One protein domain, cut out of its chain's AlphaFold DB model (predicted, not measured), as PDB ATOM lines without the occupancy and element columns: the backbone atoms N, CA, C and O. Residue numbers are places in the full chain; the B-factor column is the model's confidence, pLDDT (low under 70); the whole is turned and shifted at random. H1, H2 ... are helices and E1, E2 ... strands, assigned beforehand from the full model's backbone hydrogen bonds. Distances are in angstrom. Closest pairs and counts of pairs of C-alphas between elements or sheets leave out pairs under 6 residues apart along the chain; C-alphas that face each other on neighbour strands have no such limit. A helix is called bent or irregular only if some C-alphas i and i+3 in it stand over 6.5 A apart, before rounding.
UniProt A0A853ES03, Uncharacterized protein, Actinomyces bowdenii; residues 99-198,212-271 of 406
ATOM      1  N   ASN A  99     115.112  20.775 121.469       54.72
ATOM      2  CA  ASN A  99     115.107  22.204 121.796       54.72
ATOM      3  C   ASN A  99     116.010  22.603 122.982       54.72
ATOM      4  O   ASN A  99     116.271  23.787 123.150       54.72
ATOM      5  N   ARG A 100     116.510  21.654 123.786       59.44
ATOM      6  CA  ARG A 100     117.456  21.907 124.893       59.44
ATOM      7  C   ARG A 100     118.843  21.308 124.664       59.44
ATOM      8  O   ARG A 100     119.673  21.272 125.572       59.44
ATOM      9  N   MET A 101     119.114  20.827 123.451       62.22
ATOM     10  CA  MET A 101     120.407  20.228 123.102       62.22
ATOM     11  C   MET A 101     121.569  21.210 123.182       62.22
ATOM     12  O   MET A 101     122.662  20.824 123.591       62.22
ATOM     13  N   GLU A 102     121.335  22.470 122.819       60.31
ATOM     14  CA  GLU A 102     122.330  23.533 122.951       60.31
ATOM     15  C   GLU A 102     122.811  23.662 124.400       60.31
ATOM     16  O   GLU A 102     124.009  23.588 124.654       60.31
ATOM     17  N   GLU A 103     121.887  23.798 125.350       61.62
ATOM     18  CA  GLU A 103     122.207  23.989 126.769       61.62
ATOM     19  C   GLU A 103     122.924  22.773 127.368       61.62
ATOM     20  O   GLU A 103     123.777  22.907 128.245       61.62
ATOM     21  N   ALA A 104     122.581  21.575 126.892       59.50
ATOM     22  CA  ALA A 104     123.074  20.330 127.459       59.50
ATOM     23  C   ALA A 104     124.403  19.841 126.856       59.50
ATOM     24  O   ALA A 104     125.180  19.183 127.553       59.50
ATOM     25  N   VAL A 105     124.657  20.110 125.571       70.75
ATOM     26  CA  VAL A 105     125.813  19.561 124.835       70.75
ATOM     27  C   VAL A 105     126.686  20.649 124.206       70.75
ATOM     28  O   VAL A 105     127.895  20.457 124.080       70.75
ATOM     29  N   GLY A 106     126.109  21.803 123.878       78.25
ATOM     30  CA  GLY A 106     126.796  22.934 123.263       78.25
ATOM     31  C   GLY A 106     126.446  23.144 121.789       78.25
ATOM     32  O   GLY A 106     125.788  22.325 121.137       78.25
ATOM     33  N   ARG A 107     126.907  24.285 121.270       87.38
ATOM     34  CA  ARG A 107     126.757  24.735 119.884       87.38
ATOM     35  C   ARG A 107     128.129  24.848 119.229       87.38
ATOM     36  O   ARG A 107     129.040  25.432 119.812       87.38
ATOM     37  N   THR A 108     128.233  24.369 117.995       90.44
ATOM     38  CA  THR A 108     129.400  24.561 117.130       90.44
ATOM     39  C   THR A 108     128.966  25.280 115.860       90.44
ATOM     40  O   THR A 108     128.092  24.787 115.149       90.44
ATOM     41  N   THR A 109     129.592  26.415 115.561       93.06
ATOM     42  CA  THR A 109     129.322  27.199 114.348       93.06
ATOM     43  C   THR A 109     130.501  27.089 113.389       93.06
ATOM     44  O   THR A 109     131.646  27.204 113.817       93.06
ATOM     45  N   TYR A 110     130.211  26.878 112.109       94.50
ATOM     46  CA  TYR A 110     131.168  26.931 111.010       94.50
ATOM     47  C   TYR A 110     130.732  28.021 110.041       94.50
ATOM     48  O   TYR A 110     129.670  27.907 109.425       94.50
ATOM     49  N   THR A 111     131.543  29.063 109.915       94.06
ATOM     50  CA  THR A 111     131.351  30.106 108.904       94.06
ATOM     51  C   THR A 111     131.823  29.629 107.536       94.06
ATOM     52  O   THR A 111     132.577  28.658 107.424       94.06
ATOM     53  N   TRP A 112     131.423  30.328 106.476       92.62
ATOM     54  CA  TRP A 112     131.948  30.071 105.137       92.62
ATOM     55  C   TRP A 112     133.487  30.087 105.098       92.62
ATOM     56  O   TRP A 112     134.098  29.199 104.503       92.62
ATOM     57  N   GLN A 113     134.116  31.039 105.795       91.12
ATOM     58  CA  GLN A 113     135.572  31.129 105.894       91.12
ATOM     59  C   GLN A 113     136.177  29.888 106.573       91.12
ATOM     60  O   GLN A 113     137.088  29.280 106.009       91.12
ATOM     61  N   ASP A 114     135.619  29.435 107.705       91.56
ATOM     62  CA  ASP A 114     136.088  28.223 108.407       91.56
ATOM     63  C   ASP A 114     136.011  26.966 107.525       91.56
ATOM     64  O   ASP A 114     136.823  26.039 107.636       91.56
ATOM     65  N   LEU A 115     134.993  26.906 106.665       91.56
ATOM     66  CA  LEU A 115     134.731  25.771 105.786       91.56
ATOM     67  C   LEU A 115     135.714  25.712 104.613       91.56
ATOM     68  O   LEU A 115     136.130  24.613 104.240       91.56
ATOM     69  N   VAL A 116     136.099  26.867 104.062       89.62
ATOM     70  CA  VAL A 116     137.029  26.962 102.928       89.62
ATOM     71  C   VAL A 116     138.489  26.883 103.377       89.62
ATOM     72  O   VAL A 116     139.268  26.164 102.756       89.62
ATOM     73  N   GLU A 117     138.880  27.564 104.460       83.31
ATOM     74  CA  GLU A 117     140.285  27.620 104.907       83.31
ATOM     75  C   GLU A 117     140.833  26.267 105.356       83.31
ATOM     76  O   GLU A 117     142.015  25.969 105.188       83.31
ATOM     77  N   ALA A 118     139.975  25.438 105.939       69.38
ATOM     78  CA  ALA A 118     140.375  24.147 106.468       69.38
ATOM     79  C   ALA A 118     140.157  22.991 105.467       69.38
ATOM     80  O   ALA A 118     140.411  21.832 105.807       69.38
ATOM     81  N   GLY A 119     139.653  23.272 104.263       61.22
ATOM     82  CA  GLY A 119     139.410  22.279 103.215       61.22
ATOM     83  C   GLY A 119     140.691  21.797 102.526       61.22
ATOM     84  O   GLY A 119     141.635  22.558 102.335       61.22
ATOM     85  N   ASP A 120     140.704  20.526 102.118       59.62
ATOM     86  CA  ASP A 120     141.683  19.977 101.174       59.62
ATOM     87  C   ASP A 120     140.924  19.614  99.887       59.62
ATOM     88  O   ASP A 120     140.228  18.599  99.809       59.62
ATOM     89  N   GLY A 121     140.962  20.514  98.902       72.62
ATOM     90  CA  GLY A 121     140.165  20.411  97.678       72.62
ATOM     91  C   GLY A 121     138.718  20.897  97.829       72.62
ATOM     92  O   GLY A 121     138.395  21.683  98.710       72.62
ATOM     93  N   THR A 122     137.827  20.442  96.941       83.94
ATOM     94  CA  THR A 122     136.438  20.937  96.838       83.94
ATOM     95  C   THR A 122     135.472  20.321  97.859       83.94
ATOM     96  O   THR A 122     134.259  20.515  97.753       83.94
ATOM     97  N   GLY A 123     135.975  19.540  98.818       88.19
ATOM     98  CA  GLY A 123     135.183  18.818  99.811       88.19
ATOM     99  C   GLY A 123     135.640  19.111 101.237       88.19
ATOM    100  O   GLY A 123     136.837  19.190 101.508       88.19
ATOM    101  N   ARG A 124     134.686  19.228 102.165       91.31
ATOM    102  CA  ARG A 124     134.949  19.484 103.585       91.31
ATOM    103  C   ARG A 124     134.301  18.422 104.463       91.31
ATOM    104  O   ARG A 124     133.082  18.328 104.508       91.31
ATOM    105  N   GLU A 125     135.114  17.673 105.198       92.81
ATOM    106  CA  GLU A 125     134.660  16.742 106.238       92.81
ATOM    107  C   GLU A 125     134.713  17.438 107.603       92.81
ATOM    108  O   GLU A 125     135.778  17.879 108.045       92.81
ATOM    109  N   LEU A 126     133.564  17.562 108.265       92.50
ATOM    110  CA  LEU A 126     133.477  18.121 109.611       92.50
ATOM    111  C   LEU A 126     133.687  17.033 110.676       92.50
ATOM    112  O   LEU A 126     133.348  15.869 110.449       92.50
ATOM    113  N   PRO A 127     134.222  17.385 111.861       88.38
ATOM    114  CA  PRO A 127     134.345  16.454 112.975       88.38
ATOM    115  C   PRO A 127     133.014  15.779 113.321       88.38
ATOM    116  O   PRO A 127     131.978  16.438 113.418       88.38
ATOM    117  N   VAL A 128     133.060  14.468 113.565       87.12
ATOM    118  CA  VAL A 128     131.897  13.699 114.026       87.12
ATOM    119  C   VAL A 128     131.480  14.193 115.408       87.12
ATOM    120  O   VAL A 128     132.286  14.200 116.342       87.12
ATOM    121  N   MET A 129     130.209  14.559 115.558       85.38
ATOM    122  CA  MET A 129     129.654  15.025 116.826       85.38
ATOM    123  C   MET A 129     128.672  14.010 117.394       85.38
ATOM    124  O   MET A 129     127.712  13.621 116.740       85.38
ATOM    125  N   ALA A 130     128.878  13.588 118.644       80.00
ATOM    126  CA  ALA A 130     127.954  12.672 119.318       80.00
ATOM    127  C   ALA A 130     126.572  13.312 119.551       80.00
ATOM    128  O   ALA A 130     125.554  12.618 119.504       80.00
ATOM    129  N   GLY A 131     126.533  14.629 119.756       82.12
ATOM    130  CA  GLY A 131     125.309  15.412 119.778       82.12
ATOM    131  C   GLY A 131     125.551  16.906 119.966       82.12
ATOM    132  O   GLY A 131     126.703  17.323 120.067       82.12
ATOM    133  N   GLY A 132     124.467  17.683 120.008       84.31
ATOM    134  CA  GLY A 132     124.491  19.147 120.135       84.31
ATOM    135  C   GLY A 132     123.963  19.870 118.898       84.31
ATOM    136  O   GLY A 132     123.324  19.264 118.036       84.31
ATOM    137  N   GLN A 133     124.199  21.178 118.818       88.31
ATOM    138  CA  GLN A 133     123.772  21.995 117.680       88.31
ATOM    139  C   GLN A 133     124.954  22.314 116.762       88.31
ATOM    140  O   GLN A 133     125.996  22.787 117.216       88.31
ATOM    141  N   VAL A 134     124.771  22.097 115.464       93.50
ATOM    142  CA  VAL A 134     125.709  22.485 114.408       93.50
ATOM    143  C   VAL A 134     125.088  23.613 113.615       93.50
ATOM    144  O   VAL A 134     124.009  23.430 113.060       93.50
ATOM    145  N   ILE A 135     125.764  24.753 113.530       93.94
ATOM    146  CA  ILE A 135     125.359  25.855 112.662       93.94
ATOM    147  C   ILE A 135     126.340  25.930 111.499       93.94
ATOM    148  O   ILE A 135     127.537  26.117 111.706       93.94
ATOM    149  N   LEU A 136     125.836  25.776 110.279       95.75
ATOM    150  CA  LEU A 136     126.559  26.101 109.055       95.75
ATOM    151  C   LEU A 136     126.108  27.488 108.617       95.75
ATOM    152  O   LEU A 136     124.988  27.652 108.134       95.75
ATOM    153  N   ASP A 137     126.963  28.481 108.820       94.88
ATOM    154  CA  ASP A 137     126.700  29.844 108.388       94.88
ATOM    155  C   ASP A 137     127.238  30.049 106.970       94.88
ATOM    156  O   ASP A 137     128.429  30.277 106.748       94.88
ATOM    157  N   LEU A 138     126.337  29.908 106.000       94.88
ATOM    158  CA  LEU A 138     126.615  30.008 104.569       94.88
ATOM    159  C   LEU A 138     126.154  31.354 104.002       94.88
ATOM    160  O   LEU A 138     126.058  31.516 102.785       94.88
ATOM    161  N   ARG A 139     125.859  32.339 104.858       92.25
ATOM    162  CA  ARG A 139     125.380  33.658 104.423       92.25
ATOM    163  C   ARG A 139     126.421  34.395 103.578       92.25
ATOM    164  O   ARG A 139     126.065  35.042 102.597       92.25
ATOM    165  N   GLU A 140     127.698  34.210 103.894       91.56
ATOM    166  CA  GLU A 140     128.832  34.769 103.146       91.56
ATOM    167  C   GLU A 140     129.277  33.901 101.952       91.56
ATOM    168  O   GLU A 140     130.254  34.223 101.275       91.56
ATOM    169  N   MET A 141     128.566  32.805 101.659       91.88
ATOM    170  CA  MET A 141     128.881  31.950 100.516       91.88
ATOM    171  C   MET A 141     128.688  32.721  99.192       91.88
ATOM    172  O   MET A 141     127.612  33.293  98.966       91.88
ATOM    173  N   PRO A 142     129.681  32.717  98.283       89.69
ATOM    174  CA  PRO A 142     129.541  33.278  96.942       89.69
ATOM    175  C   PRO A 142     128.549  32.474  96.086       89.69
ATOM    176  O   PRO A 142     128.279  31.307  96.350       89.69
ATOM    177  N   GLN A 143     128.013  33.106  95.036       86.25
ATOM    178  CA  GLN A 143     127.078  32.461  94.099       86.25
ATOM    179  C   GLN A 143     127.693  31.234  93.414       86.25
ATOM    180  O   GLN A 143     127.087  30.169  93.347       86.25
ATOM    181  N   GLU A 144     128.940  31.364  92.978       82.25
ATOM    182  CA  GLU A 144     129.755  30.235  92.554       82.25
ATOM    183  C   GLU A 144     130.688  29.858  93.703       82.25
ATOM    184  O   GLU A 144     131.413  30.709  94.218       82.25
ATOM    185  N   ALA A 145     130.702  28.582  94.088       81.00
ATOM    186  CA  ALA A 145     131.499  28.066  95.199       81.00
ATOM    187  C   ALA A 145     132.636  27.132  94.716       81.00
ATOM    188  O   ALA A 145     132.702  25.971  95.119       81.00
ATOM    189  N   PRO A 146     133.562  27.588  93.846       77.25
ATOM    190  CA  PRO A 146     134.559  26.706  93.231       77.25
ATOM    191  C   PRO A 146     135.543  26.113  94.246       77.25
ATOM    192  O   PRO A 146     136.100  25.043  94.013       77.25
ATOM    193  N   ALA A 147     135.753  26.798  95.372       83.25
ATOM    194  CA  ALA A 147     136.630  26.339  96.441       83.25
ATOM    195  C   ALA A 147     136.020  25.193  97.266       83.25
ATOM    196  O   ALA A 147     136.760  24.426  97.871       83.25
ATOM    197  N   LEU A 148     134.689  25.059  97.291       90.31
ATOM    198  CA  LEU A 148     133.991  24.086  98.125       90.31
ATOM    199  C   LEU A 148     132.617  23.766  97.532       90.31
ATOM    200  O   LEU A 148     131.702  24.579  97.596       90.31
ATOM    201  N   SER A 149     132.459  22.552  97.010       92.06
ATOM    202  CA  SER A 149     131.207  22.075  96.418       92.06
ATOM    203  C   SER A 149     130.470  21.061  97.288       92.06
ATOM    204  O   SER A 149     129.289  20.798  97.060       92.06
ATOM    205  N   THR A 150     131.131  20.466  98.287       95.12
ATOM    206  CA  THR A 150     130.500  19.482  99.180       95.12
ATOM    207  C   THR A 150     130.949  19.632 100.632       95.12
ATOM    208  O   THR A 150     132.144  19.616 100.913       95.12
ATOM    209  N   ILE A 151     129.999  19.677 101.566       96.31
ATOM    210  CA  ILE A 151     130.253  19.589 103.012       96.31
ATOM    211  C   ILE A 151     129.684  18.273 103.525       96.31
ATOM    212  O   ILE A 151     128.543  17.941 103.232       96.31
ATOM    213  N   HIS A 152     130.451  17.544 104.318       96.31
ATOM    214  CA  HIS A 152     130.051  16.315 104.977       96.31
ATOM    215  C   HIS A 152     130.042  16.529 106.490       96.31
ATOM    216  O   HIS A 152     131.019  17.013 107.062       96.31
ATOM    217  N   LEU A 153     128.937  16.170 107.142       95.50
ATOM    218  CA  LEU A 153     128.832  16.202 108.598       95.50
ATOM    219  C   LEU A 153     128.091  14.987 109.146       95.50
ATOM    220  O   LEU A 153     127.174  14.452 108.517       95.50
ATOM    221  N   GLU A 154     128.476  14.584 110.354       94.56
ATOM    222  CA  GLU A 154     127.850  13.492 111.086       94.56
ATOM    223  C   GLU A 154     127.520  13.924 112.515       94.56
ATOM    224  O   GLU A 154     128.399  14.340 113.273       94.56
ATOM    225  N   VAL A 155     126.239  13.823 112.870       91.75
ATOM    226  CA  VAL A 155     125.695  14.222 114.171       91.75
ATOM    227  C   VAL A 155     124.899  13.062 114.757       91.75
ATOM    228  O   VAL A 155     123.914  12.614 114.180       91.75
ATOM    229  N   GLY A 156     125.294  12.563 115.922       86.69
ATOM    230  CA  GLY A 156     124.598  11.475 116.603       86.69
ATOM    231  C   GLY A 156     123.176  11.881 116.980       86.69
ATOM    232  O   GLY A 156     122.217  11.336 116.438       86.69
ATOM    233  N   VAL A 157     123.018  12.847 117.885       83.50
ATOM    234  CA  VAL A 157     121.702  13.411 118.214       83.50
ATOM    235  C   VAL A 157     121.761  14.923 118.343       83.50
ATOM    236  O   VAL A 157     122.533  15.432 119.148       83.50
ATOM    237  N   GLY A 158     120.921  15.647 117.610       86.00
ATOM    238  CA  GLY A 158     120.874  17.097 117.758       86.00
ATOM    239  C   GLY A 158     120.276  17.838 116.579       86.00
ATOM    240  O   GLY A 158     119.422  17.319 115.865       86.00
ATOM    241  N   GLU A 159     120.722  19.069 116.384       88.44
ATOM    242  CA  GLU A 159     120.229  19.932 115.318       88.44
ATOM    243  C   GLU A 159     121.355  20.295 114.357       88.44
ATOM    244  O   GLU A 159     122.447  20.675 114.776       88.44
ATOM    245  N   VAL A 160     121.055  20.228 113.064       94.25
ATOM    246  CA  VAL A 160     121.857  20.859 112.018       94.25
ATOM    247  C   VAL A 160     121.068  22.045 111.495       94.25
ATOM    248  O   VAL A 160     120.019  21.871 110.878       94.25
ATOM    249  N   ARG A 161     121.576  23.249 111.726       93.88
ATOM    250  CA  ARG A 161     120.994  24.481 111.215       93.88
ATOM    251  C   ARG A 161     121.873  25.066 110.124       93.88
ATOM    252  O   ARG A 161     123.086  25.152 110.284       93.88
ATOM    253  N   ILE A 162     121.261  25.458 109.017       96.31
ATOM    254  CA  ILE A 162     121.949  26.000 107.848       96.31
ATOM    255  C   ILE A 162     121.410  27.405 107.615       96.31
ATOM    256  O   ILE A 162     120.248  27.557 107.245       96.31
ATOM    257  N   LEU A 163     122.243  28.414 107.853       95.06
ATOM    258  CA  LEU A 163     121.911  29.812 107.587       95.06
ATOM    259  C   LEU A 163     122.347  30.148 106.165       95.06
ATOM    260  O   LEU A 163     123.479  29.855 105.779       95.06
ATOM    261  N   THR A 164     121.461  30.741 105.375       93.75
ATOM    262  CA  THR A 164     121.701  30.984 103.949       93.75
ATOM    263  C   THR A 164     121.079  32.296 103.478       93.75
ATOM    264  O   THR A 164     120.203  32.853 104.131       93.75
ATOM    265  N   ARG A 165     121.533  32.805 102.327       91.25
ATOM    266  CA  ARG A 165     120.835  33.856 101.566       91.25
ATOM    267  C   ARG A 165     119.682  33.256 100.753       91.25
ATOM    268  O   ARG A 165     119.686  32.055 100.472       91.25
ATOM    269  N   GLU A 166     118.719  34.094 100.363       86.25
ATOM    270  CA  GLU A 166     117.552  33.710  99.546       86.25
ATOM    271  C   GLU A 166     117.956  33.093  98.197       86.25
ATOM    272  O   GLU A 166     117.347  32.128  97.736       86.25
ATOM    273  N   ASP A 167     119.002  33.635  97.579       87.94
ATOM    274  CA  ASP A 167     119.463  33.323  96.227       87.94
ATOM    275  C   ASP A 167     120.571  32.261  96.181       87.94
ATOM    276  O   ASP A 167     121.089  31.964  95.103       87.94
ATOM    277  N   ALA A 168     120.962  31.691  97.322       91.25
ATOM    278  CA  ALA A 168     122.094  30.777  97.400       91.25
ATOM    279  C   ALA A 168     121.789  29.418  96.726       91.25
ATOM    280  O   ALA A 168     120.819  28.758  97.107       91.25
ATOM    281  N   PRO A 169     122.623  28.935  95.784       94.50
ATOM    282  CA  PRO A 169     122.423  27.666  95.076       94.50
ATOM    283  C   PRO A 169     122.865  26.465  95.923       94.50
ATOM    284  O   PRO A 169     123.878  25.814  95.661       94.50
ATOM    285  N   ILE A 170     122.093  26.163  96.966       95.81
ATOM    286  CA  ILE A 170     122.395  25.109  97.943       95.81
ATOM    287  C   ILE A 170     121.419  23.938  97.805       95.81
ATOM    288  O   ILE A 170     120.208  24.129  97.632       95.81
ATOM    289  N   ALA A 171     121.954  22.723  97.938       97.06
ATOM    290  CA  ALA A 171     121.191  21.507  98.199       97.06
ATOM    291  C   ALA A 171     121.621  20.877  99.530       97.06
ATOM    292  O   ALA A 171     122.803  20.863  99.874       97.06
ATOM    293  N   VAL A 172     120.665  20.321 100.268       97.81
ATOM    294  CA  VAL A 172     120.897  19.622 101.536       97.81
ATOM    295  C   VAL A 172     120.441  18.184 101.374       97.81
ATOM    296  O   VAL A 172     119.249  17.914 101.279       97.81
ATOM    297  N   GLU A 173     121.392  17.260 101.338       97.56
ATOM    298  CA  GLU A 173     121.163  15.820 101.279       97.56
ATOM    299  C   GLU A 173     121.375  15.229 102.669       97.56
ATOM    300  O   GLU A 173     122.492  15.171 103.182       97.56
ATOM    301  N   ALA A 174     120.312  14.742 103.289       95.69
ATOM    302  CA  ALA A 174     120.384  14.199 104.630       95.69
ATOM    303  C   ALA A 174     119.972  12.732 104.672       95.69
ATOM    304  O   ALA A 174     119.015  12.311 104.021       95.69
ATOM    305  N   LYS A 175     120.687  11.954 105.484       94.38
ATOM    306  CA  LYS A 175     120.310  10.600 105.899       94.38
ATOM    307  C   LYS A 175     120.181  10.569 107.410       94.38
ATOM    308  O   LYS A 175     121.063  11.050 108.110       94.38
ATOM    309  N   SER A 176     119.116   9.961 107.902       89.88
ATOM    310  CA  SER A 176     118.772   9.934 109.318       89.88
ATOM    311  C   SER A 176     118.198   8.584 109.734       89.88
ATOM    312  O   SER A 176     117.606   7.870 108.922       89.88
ATOM    313  N   SER A 177     118.333   8.211 111.010       84.50
ATOM    314  CA  SER A 177     117.482   7.138 111.547       84.50
ATOM    315  C   SER A 177     116.074   7.663 111.849       84.50
ATOM    316  O   SER A 177     115.091   6.980 111.547       84.50
ATOM    317  N   MET A 178     115.993   8.900 112.358       81.75
ATOM    318  CA  MET A 178     114.758   9.621 112.666       81.75
ATOM    319  C   MET A 178     115.039  11.131 112.743       81.75
ATOM    320  O   MET A 178     115.578  11.592 113.745       81.75
ATOM    321  N   ALA A 179     114.719  11.903 111.700       84.88
ATOM    322  CA  ALA A 179     114.887  13.358 111.754       84.88
ATOM    323  C   ALA A 179     113.744  14.133 111.096       84.88
ATOM    324  O   ALA A 179     113.181  13.667 110.106       84.88
ATOM    325  N   TRP A 180     113.436  15.309 111.641       88.38
ATOM    326  CA  TRP A 180     112.549  16.293 111.018       88.38
ATOM    327  C   TRP A 180     113.334  17.225 110.106       88.38
ATOM    328  O   TRP A 180     114.509  17.505 110.350       88.38
ATOM    329  N   PHE A 181     112.676  17.693 109.054       90.06
ATOM    330  CA  PHE A 181     113.280  18.575 108.069       90.06
ATOM    331  C   PHE A 181     112.397  19.791 107.865       90.06
ATOM    332  O   PHE A 181     111.193  19.647 107.657       90.06
ATOM    333  N   SER A 182     113.002  20.971 107.886       90.12
ATOM    334  CA  SER A 182     112.311  22.208 107.553       90.12
ATOM    335  C   SER A 182     113.217  23.179 106.804       90.12
ATOM    336  O   SER A 182     114.443  23.171 106.943       90.12
ATOM    337  N   ALA A 183     112.598  24.015 105.983       91.88
ATOM    338  CA  ALA A 183     113.226  25.156 105.345       91.88
ATOM    339  C   ALA A 183     112.303  26.359 105.481       91.88
ATOM    340  O   ALA A 183     111.217  26.368 104.911       91.88
ATOM    341  N   ARG A 184     112.762  27.359 106.227       91.38
ATOM    342  CA  ARG A 184     112.111  28.651 106.420       91.38
ATOM    343  C   ARG A 184     112.845  29.679 105.572       91.38
ATOM    344  O   ARG A 184     113.981  30.026 105.896       91.38
ATOM    345  N   ALA A 185     112.242  30.169 104.500       90.44
ATOM    346  CA  ALA A 185     112.897  31.111 103.594       90.44
ATOM    347  C   ALA A 185     111.878  32.003 102.870       90.44
ATOM    348  O   ALA A 185     110.715  31.629 102.777       90.44
ATOM    349  N   PRO A 186     112.294  33.140 102.278       86.19
ATOM    350  CA  PRO A 186     111.372  34.002 101.529       86.19
ATOM    351  C   PRO A 186     110.693  33.347 100.323       86.19
ATOM    352  O   PRO A 186     109.715  33.864  99.789       86.19
ATOM    353  N   ARG A 187     111.229  32.214  99.864       86.00
ATOM    354  CA  ARG A 187     110.648  31.392  98.806       86.00
ATOM    355  C   ARG A 187     110.686  29.935  99.215       86.00
ATOM    356  O   ARG A 187     111.674  29.478  99.794       86.00
ATOM    357  N   ALA A 188     109.642  29.206  98.839       83.81
ATOM    358  CA  ALA A 188     109.519  27.788  99.127       83.81
ATOM    359  C   ALA A 188     110.709  26.990  98.570       83.81
ATOM    360  O   ALA A 188     111.051  27.052  97.384       83.81
ATOM    361  N   TRP A 189     111.329  26.207  99.447       91.94
ATOM    362  CA  TRP A 189     112.297  25.189  99.061       91.94
ATOM    363  C   TRP A 189     111.557  23.932  98.619       91.94
ATOM    364  O   TRP A 189     110.520  23.592  99.195       91.94
ATOM    365  N   SER A 190     112.109  23.203  97.648       92.00
ATOM    366  CA  SER A 190     111.617  21.858  97.361       92.00
ATOM    367  C   SER A 190     112.187  20.875  98.375       92.00
ATOM    368  O   SER A 190     113.327  21.018  98.829       92.00
ATOM    369  N   MET A 191     111.397  19.865  98.725       91.94
ATOM    370  CA  MET A 191     111.802  18.797  99.629       91.94
ATOM    371  C   MET A 191     111.381  17.457  99.038       91.94
ATOM    372  O   MET A 191     110.219  17.277  98.702       91.94
ATOM    373  N   ASP A 192     112.302  16.501  98.976       89.56
ATOM    374  CA  ASP A 192     112.026  15.115  98.590       89.56
ATOM    375  C   ASP A 192     112.438  14.185  99.730       89.56
ATOM    376  O   ASP A 192     113.601  14.182 100.136       89.56
ATOM    377  N   GLY A 193     111.504  13.397 100.269       83.50
ATOM    378  CA  GLY A 193     111.698  12.655 101.516       83.50
ATOM    379  C   GLY A 193     111.308  11.180 101.466       83.50
ATOM    380  O   GLY A 193     110.370  10.784 100.782       83.50
ATOM    381  N   THR A 194     111.990  10.343 102.252       80.38
ATOM    382  CA  THR A 194     111.581   8.956 102.538       80.38
ATOM    383  C   THR A 194     111.243   8.812 104.020       80.38
ATOM    384  O   THR A 194     112.121   8.980 104.867       80.38
ATOM    385  N   ARG A 195     109.989   8.469 104.348       75.38
ATOM    386  CA  ARG A 195     109.507   8.360 105.738       75.38
ATOM    387  C   ARG A 195     110.254   7.317 106.570       75.38
ATOM    388  O   ARG A 195     110.682   6.271 106.069       75.38
ATOM    389  N   ALA A 196     110.354   7.575 107.872       62.19
ATOM    390  CA  ALA A 196     110.758   6.558 108.830       62.19
ATOM    391  C   ALA A 196     109.680   5.465 108.972       62.19
ATOM    392  O   ALA A 196     108.479   5.710 108.920       62.19
ATOM    393  N   ARG A 197     110.105   4.204 109.112       57.75
ATOM    394  CA  ARG A 197     109.183   3.072 109.295       57.75
ATOM    395  C   ARG A 197     108.568   3.138 110.696       57.75
ATOM    396  O   ARG A 197     109.324   3.151 111.658       57.75
ATOM    397  N   GLY A 198     107.239   3.090 110.795       53.75
ATOM    398  CA  GLY A 198     106.513   3.057 112.075       53.75
ATOM    399  C   GLY A 198     105.991   4.408 112.567       53.75
ATOM    400  O   GLY A 198     105.350   4.444 113.606       53.75
ATOM    401  N   PRO A 212     101.945  14.748 104.208       53.97
ATOM    402  CA  PRO A 212     103.306  14.229 104.064       53.97
ATOM    403  C   PRO A 212     104.386  15.315 104.003       53.97
ATOM    404  O   PRO A 212     105.546  14.997 104.258       53.97
ATOM    405  N   GLN A 213     104.004  16.516 103.563       61.84
ATOM    406  CA  GLN A 213     104.804  17.718 103.379       61.84
ATOM    407  C   GLN A 213     103.837  18.895 103.386       61.84
ATOM    408  O   GLN A 213     102.859  18.859 102.640       61.84
ATOM    409  N   ASP A 214     104.144  19.923 104.163       72.81
ATOM    410  CA  ASP A 214     103.316  21.120 104.245       72.81
ATOM    411  C   ASP A 214     104.170  22.333 103.873       72.81
ATOM    412  O   ASP A 214     105.329  22.453 104.287       72.81
ATOM    413  N   VAL A 215     103.602  23.194 103.029       78.56
ATOM    414  CA  VAL A 215     104.161  24.496 102.665       78.56
ATOM    415  C   VAL A 215     103.130  25.536 103.052       78.56
ATOM    416  O   VAL A 215     101.999  25.476 102.572       78.56
ATOM    417  N   TRP A 216     103.516  26.470 103.908       83.69
ATOM    418  CA  TRP A 216     102.655  27.566 104.330       83.69
ATOM    419  C   TRP A 216     103.441  28.869 104.359       83.69
ATOM    420  O   TRP A 216     104.655  28.871 104.577       83.69
ATOM    421  N   ASP A 217     102.735  29.964 104.116       84.56
ATOM    422  CA  ASP A 217     103.262  31.297 104.357       84.56
ATOM    423  C   ASP A 217     103.120  31.618 105.843       84.56
ATOM    424  O   ASP A 217     102.163  31.204 106.498       84.56
ATOM    425  N   GLU A 218     104.110  32.308 106.387       81.12
ATOM    426  CA  GLU A 218     104.108  32.726 107.777       81.12
ATOM    427  C   GLU A 218     103.652  34.168 107.914       81.12
ATOM    428  O   GLU A 218     104.140  35.064 107.223       81.12
ATOM    429  N   GLU A 219     102.741  34.383 108.854       86.00
ATOM    430  CA  GLU A 219     102.250  35.702 109.234       86.00
ATOM    431  C   GLU A 219     103.197  36.314 110.271       86.00
ATOM    432  O   GLU A 219     102.908  36.407 111.460       86.00
ATOM    433  N   GLU A 220     104.386  36.685 109.803       90.12
ATOM    434  CA  GLU A 220     105.373  37.408 110.600       90.12
ATOM    435  C   GLU A 220     105.591  38.825 110.058       90.12
ATOM    436  O   GLU A 220     105.243  39.155 108.922       90.12
ATOM    437  N   TYR A 221     106.213  39.664 110.874       92.62
ATOM    438  CA  TYR A 221     106.533  41.051 110.592       92.62
ATOM    439  C   TYR A 221     108.020  41.320 110.819       92.62
ATOM    440  O   TYR A 221     108.684  40.680 111.639       92.62
ATOM    441  N   THR A 222     108.546  42.298 110.097       93.62
ATOM    442  CA  THR A 222     109.843  42.918 110.369       93.62
ATOM    443  C   THR A 222     109.748  43.839 111.589       93.62
ATOM    444  O   THR A 222     108.663  44.172 112.071       93.62
ATOM    445  N   VAL A 223     110.890  44.285 112.112       93.19
ATOM    446  CA  VAL A 223     110.954  45.156 113.307       93.19
ATOM    447  C   VAL A 223     110.272  46.526 113.134       93.19
ATOM    448  O   VAL A 223     109.984  47.198 114.122       93.19
ATOM    449  N   ASP A 224     109.997  46.927 111.891       93.31
ATOM    450  CA  ASP A 224     109.223  48.110 111.503       93.31
ATOM    451  C   ASP A 224     107.751  47.813 111.164       93.31
ATOM    452  O   ASP A 224     107.020  48.711 110.744       93.31
ATOM    453  N   GLY A 225     107.289  46.580 111.391       91.56
ATOM    454  CA  GLY A 225     105.887  46.177 111.237       91.56
ATOM    455  C   GLY A 225     105.467  45.888 109.797       91.56
ATOM    456  O   GLY A 225     104.277  45.727 109.527       91.56
ATOM    457  N   ALA A 226     106.410  45.819 108.852       92.75
ATOM    458  CA  ALA A 226     106.102  45.390 107.495       92.75
ATOM    459  C   ALA A 226     105.929  43.858 107.455       92.75
ATOM    460  O   ALA A 226     106.685  43.146 108.114       92.75
ATOM    461  N   PRO A 227     104.977  43.314 106.673       91.06
ATOM    462  CA  PRO A 227     104.823  41.868 106.541       91.06
ATOM    463  C   PRO A 227     106.104  41.201 106.022       91.06
ATOM    464  O   PRO A 227     106.597  41.526 104.933       91.06
ATOM    465  N   ALA A 228     106.625  40.244 106.784       88.31
ATOM    466  CA  ALA A 228     107.747  39.411 106.394       88.31
ATOM    467  C   ALA A 228     107.246  38.341 105.420       88.31
ATOM    468  O   ALA A 228     106.423  37.495 105.751       88.31
ATOM    469  N   ARG A 229     107.750  38.360 104.184       85.38
ATOM    470  CA  ARG A 229     107.439  37.299 103.219       85.38
ATOM    471  C   ARG A 229     108.312  36.103 103.522       85.38
ATOM    472  O   ARG A 229     109.473  36.080 103.118       85.38
ATOM    473  N   ILE A 230     107.768  35.148 104.259       86.62
ATOM    474  CA  ILE A 230     108.450  33.915 104.623       86.62
ATOM    475  C   ILE A 230     107.508  32.761 104.327       86.62
ATOM    476  O   ILE A 230     106.362  32.771 104.755       86.62
ATOM    477  N   SER A 231     108.018  31.757 103.629       86.81
ATOM    478  CA  SER A 231     107.354  30.473 103.485       86.81
ATOM    479  C   SER A 231     108.162  29.417 104.229       86.81
ATOM    480  O   SER A 231     109.401  29.403 104.185       86.81
ATOM    481  N   THR A 232     107.462  28.498 104.879       87.81
ATOM    482  CA  THR A 232     108.073  27.335 105.511       87.81
ATOM    483  C   THR A 232     107.650  26.071 104.790       87.81
ATOM    484  O   THR A 232     106.469  25.775 104.665       87.81
ATOM    485  N   THR A 233     108.644  25.309 104.338       89.19
ATOM    486  CA  THR A 233     108.486  23.933 103.869       89.19
ATOM    487  C   THR A 233     108.864  22.999 105.011       89.19
ATOM    488  O   THR A 233     110.004  23.038 105.478       89.19
ATOM    489  N   SER A 234     107.962  22.118 105.434       88.00
ATOM    490  CA  SER A 234     108.216  21.132 106.492       88.00
ATOM    491  C   SER A 234     107.956  19.708 106.026       88.00
ATOM    492  O   SER A 234     107.087  19.450 105.193       88.00
ATOM    493  N   SER A 235     108.693  18.757 106.600       83.56
ATOM    494  CA  SER A 235     108.485  17.334 106.346       83.56
ATOM    495  C   SER A 235     107.238  16.761 107.012       83.56
ATOM    496  O   SER A 235     106.911  15.614 106.718       83.56
ATOM    497  N   GLY A 236     106.610  17.475 107.958       74.69
ATOM    498  CA  GLY A 236     105.414  17.051 108.713       74.69
ATOM    499  C   GLY A 236     105.607  15.833 109.638       74.69
ATOM    500  O   GLY A 236     104.947  15.696 110.662       74.69
ATOM    501  N   ALA A 237     106.560  14.955 109.333       77.44
ATOM    502  CA  ALA A 237     106.900  13.746 110.062       77.44
ATOM    503  C   ALA A 237     108.406  13.433 109.939       77.44
ATOM    504  O   ALA A 237     109.088  13.977 109.059       77.44
ATOM    505  N   PRO A 238     108.940  12.512 110.765       82.88
ATOM    506  CA  PRO A 238     110.321  12.065 110.642       82.88
ATOM    507  C   PRO A 238     110.615  11.348 109.322       82.88
ATOM    508  O   PRO A 238     109.930  10.399 108.919       82.88
ATOM    509  N   LEU A 239     111.727  11.721 108.696       84.81
ATOM    510  CA  LEU A 239     112.268  11.072 107.509       84.81
ATOM    511  C   LEU A 239     113.559  10.308 107.846       84.81
ATOM    512  O   LEU A 239     114.247  10.593 108.831       84.81
ATOM    513  N   ARG A 240     113.875   9.309 107.016       89.12
ATOM    514  CA  ARG A 240     115.154   8.572 106.990       89.12
ATOM    515  C   ARG A 240     116.132   9.111 105.957       89.12
ATOM    516  O   ARG A 240     117.331   8.843 106.020       89.12
ATOM    517  N   ALA A 241     115.605   9.802 104.963       91.19
ATOM    518  CA  ALA A 241     116.385  10.542 104.000       91.19
ATOM    519  C   ALA A 241     115.546  11.709 103.499       91.19
ATOM    520  O   ALA A 241     114.339  11.543 103.304       91.19
ATOM    521  N   ALA A 242     116.183  12.852 103.289       92.38
ATOM    522  CA  ALA A 242     115.560  14.024 102.701       92.38
ATOM    523  C   ALA A 242     116.556  14.746 101.795       92.38
ATOM    524  O   ALA A 242     117.755  14.759 102.072       92.38
ATOM    525  N   THR A 243     116.056  15.345 100.722       95.88
ATOM    526  CA  THR A 243     116.799  16.299  99.903       95.88
ATOM    527  C   THR A 243     116.035  17.609  99.889       95.88
ATOM    528  O   THR A 243     114.923  17.640  99.371       95.88
ATOM    529  N   LEU A 244     116.611  18.673 100.450       95.44
ATOM    530  CA  LEU A 244     116.079  20.028 100.321       95.44
ATOM    531  C   LEU A 244     116.853  20.776  99.235       95.44
ATOM    532  O   LEU A 244     118.083  20.681  99.187       95.44
ATOM    533  N   ARG A 245     116.165  21.529  98.372       96.31
ATOM    534  CA  ARG A 245     116.809  22.344  97.331       96.31
ATOM    535  C   ARG A 245     116.286  23.773  97.346       96.31
ATOM    536  O   ARG A 245     115.078  24.008  97.260       96.31
ATOM    537  N   SER A 246     117.220  24.717  97.393       94.75
ATOM    538  CA  SER A 246     116.934  26.139  97.192       94.75
ATOM    539  C   SER A 246     116.301  26.381  95.814       94.75
ATOM    540  O   SER A 246     116.547  25.599  94.890       94.75
ATOM    541  N   PRO A 247     115.520  27.459  95.629       92.25
ATOM    542  CA  PRO A 247     114.958  27.815  94.323       92.25
ATOM    543  C   PRO A 247     116.011  27.912  93.207       92.25
ATOM    544  O   PRO A 247     115.800  27.403  92.105       92.25
ATOM    545  N   THR A 248     117.178  28.496  93.506       92.69
ATOM    546  CA  THR A 248     118.301  28.572  92.561       92.69
ATOM    547  C   THR A 248     118.836  27.177  92.231       92.69
ATOM    548  O   THR A 248     118.971  26.829  91.061       92.69
ATOM    549  N   ALA A 249     119.043  26.312  93.235       94.25
ATOM    550  CA  ALA A 249     119.525  24.949  92.999       94.25
ATOM    551  C   ALA A 249     118.518  24.044  92.268       94.25
ATOM    552  O   ALA A 249     118.924  23.038  91.684       94.25
ATOM    553  N   GLN A 250     117.220  24.357  92.309       93.31
ATOM    554  CA  GLN A 250     116.198  23.672  91.509       93.31
ATOM    555  C   GLN A 250     116.308  24.021  90.018       93.31
ATOM    556  O   GLN A 250     116.048  23.164  89.178       93.31
ATOM    557  N   SER A 251     116.703  25.257  89.702       91.31
ATOM    558  CA  SER A 251     116.759  25.769  88.328       91.31
ATOM    559  C   SER A 251     118.099  25.461  87.655       91.31
ATOM    560  O   SER A 251     118.122  24.895  86.563       91.31
ATOM    561  N   ASP A 252     119.205  25.765  88.339       91.06
ATOM    562  CA  ASP A 252     120.558  25.757  87.760       91.06
ATOM    563  C   ASP A 252     121.468  24.662  88.350       91.06
ATOM    564  O   ASP A 252     122.600  24.460  87.909       91.06
ATOM    565  N   GLY A 253     120.963  23.912  89.333       92.38
ATOM    566  CA  GLY A 253     121.738  22.951  90.115       92.38
ATOM    567  C   GLY A 253     122.467  23.594  91.306       92.38
ATOM    568  O   GLY A 253     122.630  24.812  91.373       92.38
ATOM    569  N   PRO A 254     122.881  22.795  92.306       94.75
ATOM    570  CA  PRO A 254     123.565  23.324  93.480       94.75
ATOM    571  C   PRO A 254     125.033  23.653  93.180       94.75
ATOM    572  O   PRO A 254     125.761  22.809  92.655       94.75
ATOM    573  N   ALA A 255     125.499  24.827  93.609       94.56
ATOM    574  CA  ALA A 255     126.929  25.115  93.718       94.56
ATOM    575  C   ALA A 255     127.541  24.440  94.956       94.56
ATOM    576  O   ALA A 255     128.711  24.060  94.938       94.56
ATOM    577  N   LEU A 256     126.740  24.253  96.013       96.19
ATOM    578  CA  LEU A 256     127.140  23.592  97.251       96.19
ATOM    579  C   LEU A 256     126.121  22.524  97.657       96.19
ATOM    580  O   LEU A 256     124.919  22.782  97.740       96.19
ATOM    581  N   THR A 257     126.615  21.327  97.973       97.38
ATOM    582  CA  THR A 257     125.812  20.245  98.554       97.38
ATOM    583  C   THR A 257     126.239  19.963  99.992       97.38
ATOM    584  O   THR A 257     127.368  19.544 100.247       97.38
ATOM    585  N   VAL A 258     125.325  20.137 100.944       97.75
ATOM    586  CA  VAL A 258     125.521  19.747 102.345       97.75
ATOM    587  C   VAL A 258     125.014  18.322 102.537       97.75
ATOM    588  O   VAL A 258     123.821  18.062 102.424       97.75
ATOM    589  N   ARG A 259     125.917  17.393 102.837       97.81
ATOM    590  CA  ARG A 259     125.633  15.986 103.117       97.81
ATOM    591  C   ARG A 259     125.661  15.720 104.611       97.81
ATOM    592  O   ARG A 259     126.729  15.591 105.209       97.81
ATOM    593  N   ALA A 260     124.482  15.581 105.202       96.44
ATOM    594  CA  ALA A 260     124.330  15.338 106.628       96.44
ATOM    595  C   ALA A 260     123.972  13.877 106.924       96.44
ATOM    596  O   ALA A 260     123.065  13.297 106.321       96.44
ATOM    597  N   ARG A 261     124.658  13.271 107.894       95.81
ATOM    598  CA  ARG A 261     124.234  12.019 108.530       95.81
ATOM    599  C   ARG A 261     123.817  12.298 109.962       95.81
ATOM    600  O   ARG A 261     124.620  12.788 110.746       95.81
ATOM    601  N   LEU A 262     122.576  11.969 110.296       91.44
ATOM    602  CA  LEU A 262     122.033  12.154 111.633       91.44
ATOM    603  C   LEU A 262     121.644  10.811 112.254       91.44
ATOM    604  O   LEU A 262     121.048   9.956 111.598       91.44
ATOM    605  N   GLY A 263     121.919  10.611 113.539       84.50
ATOM    606  CA  GLY A 263     121.253   9.545 114.284       84.50
ATOM    607  C   GLY A 263     119.790   9.929 114.482       84.50
ATOM    608  O   GLY A 263     118.915   9.378 113.812       84.50
ATOM    609  N   ALA A 264     119.521  10.914 115.335       83.38
ATOM    610  CA  ALA A 264     118.187  11.483 115.513       83.38
ATOM    611  C   ALA A 264     118.219  13.007 115.676       83.38
ATOM    612  O   ALA A 264     119.204  13.539 116.178       83.38
ATOM    613  N   GLY A 265     117.155  13.712 115.289       85.94
ATOM    614  CA  GLY A 265     117.086  15.157 115.515       85.94
ATOM    615  C   GLY A 265     116.359  15.941 114.437       85.94
ATOM    616  O   GLY A 265     115.309  15.509 113.965       85.94
ATOM    617  N   GLN A 266     116.908  17.090 114.045       89.25
ATOM    618  CA  GLN A 266     116.319  17.924 112.999       89.25
ATOM    619  C   GLN A 266     117.365  18.603 112.116       89.25
ATOM    620  O   GLN A 266     118.487  18.873 112.552       89.25
ATOM    621  N   VAL A 267     116.972  18.878 110.875       93.31
ATOM    622  CA  VAL A 267     117.721  19.718 109.942       93.31
ATOM    623  C   VAL A 267     116.844  20.894 109.540       93.31
ATOM    624  O   VAL A 267     115.777  20.697 108.958       93.31
ATOM    625  N   THR A 268     117.323  22.099 109.825       92.56
ATOM    626  CA  THR A 268     116.597  23.348 109.588       92.56
ATOM    627  C   THR A 268     117.413  24.232 108.658       92.56
ATOM    628  O   THR A 268     118.565  24.553 108.953       92.56
ATOM    629  N   VAL A 269     116.819  24.662 107.550       95.00
ATOM    630  CA  VAL A 269     117.374  25.719 106.699       95.00
ATOM    631  C   VAL A 269     116.686  27.037 107.038       95.00
ATOM    632  O   VAL A 269     115.460  27.087 107.112       95.00
ATOM    633  N   VAL A 270     117.469  28.094 107.236       92.50
ATOM    634  CA  VAL A 270     116.986  29.442 107.556       92.50
ATOM    635  C   VAL A 270     117.524  30.413 106.508       92.50
ATOM    636  O   VAL A 270     118.731  30.628 106.406       92.50
ATOM    637  N   GLY A 271     116.614  30.947 105.696       84.44
ATOM    638  CA  GLY A 271     116.857  31.974 104.686       84.44
ATOM    639  C   GLY A 271     116.724  33.436 105.147       84.44
ATOM    640  O   GLY A 271     117.428  34.267 104.569       84.44
TER     641      GLY A 271
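Overview. This is residues 99 to 198 and 212 to 271 of the 406 residues of an uncharacterized protein of Actinomyces bowdenii (UniProt A0A853ES03). One twisted sheet is doubled over on itself into a wedge of two layers, joined along a fold where the long strands E4, E5 and E10 turn back and E3 bends less sharply. One layer holds the first parts of E4, E5 and E10 with E2, E6 and E9; the other holds their later parts with E1, most of E3 and the hairpin E7 and E8, while H1 crosses the outside of E3 and E4. The printed part has 160 residues with three named helices and ten named strands, in the order H1 E1 H2 E2 E3 E4 E5 E6 E7 E8 E9 H3 E10. The sheet is mixed and branched, and the class is mostly strand. The whole is compact, with a radius of gyration of the C-alphas of 15.3 A and spans of 42 by 40 by 31 A.

Arrangement. E4, residues 150 to 163, bends by 144 degrees at residue 157, and E10, residues 256 to 270, its parallel neighbour, by 148 degrees at 264; N 151 and O 257 are 2.9 A apart, within hydrogen-bond range. On the other side of E4 are E2, residues 123 to 125, and E3, residues 129 to 137, both parallel to it, with N 124 to O 150 at 2.9 A and N 134 to O 159 at 2.8 A. E1, residues 107 to 111, is parallel to E3, with N 108 to O 133 at 2.8 A. E5, residues 170 to 185, bends by 155 degrees at 173 and is parallel to E10, with N 173 to O 258 at 2.8 A. On its other side are E9, residues 239 to 245, and E8, residues 227 to 234, both antiparallel to it, with N 172 to O 244 and N 183 to O 233 at 2.8 A. E6, residues 190 to 195, is antiparallel to E9, with N 192 to O 243 at 2.9 A; E7, residues 214 to 222, forms a hairpin with E8, with N 218 to O 230 at 2.8 A. H1, residues 99 to 105, is on the sheet at a height of 8.2 A, across the strands; its closest C-alpha pair with E3 is Val 105 and Gly 132, 4.9 A. H2, residues 112 to 117, is on the opposite face; the C-alphas of Trp 112 and Asp 137, its closest pair with E3, are 6.2 A apart. H3, residues 247 to 251, is only just at the sheet's level, at 3.8 A; its closest C-alpha pair with E5 is Ala 249 and Ile 170, 5.7 A. In H2 and H3 every O i to N i+4 pair is within hydrogen-bond range, in H1 2 of 3.

Along the chain. H1 begins at C-alpha 99 (115.107, 22.204, 121.796) and is irregular, C-alphas 99 and 102 being 7.4 A apart. From first to last C-alpha E7 measures 23.6 A, E8 21.0 A and E3 17.3 A; the bent E5 measures 12.6 A. E10 ends at C-alpha 270 (116.986, 29.442, 107.556).

Size, cuts and confidence. The C-alphas of Asp 120 and Gly 225 are the two farthest apart, 45.5 A. Residues 199 to 211 are not printed, and C-alphas 198 and 212 are 14.1 A apart across this cut, in the link from E6 to E7. Of the links printed whole, E3 to E4 is long, with 12 residues. Mean pLDDT of the printed part is 86.9; residues 99 to 104, 118 to 120, 196 to 198 and 212 to 213 are under 70.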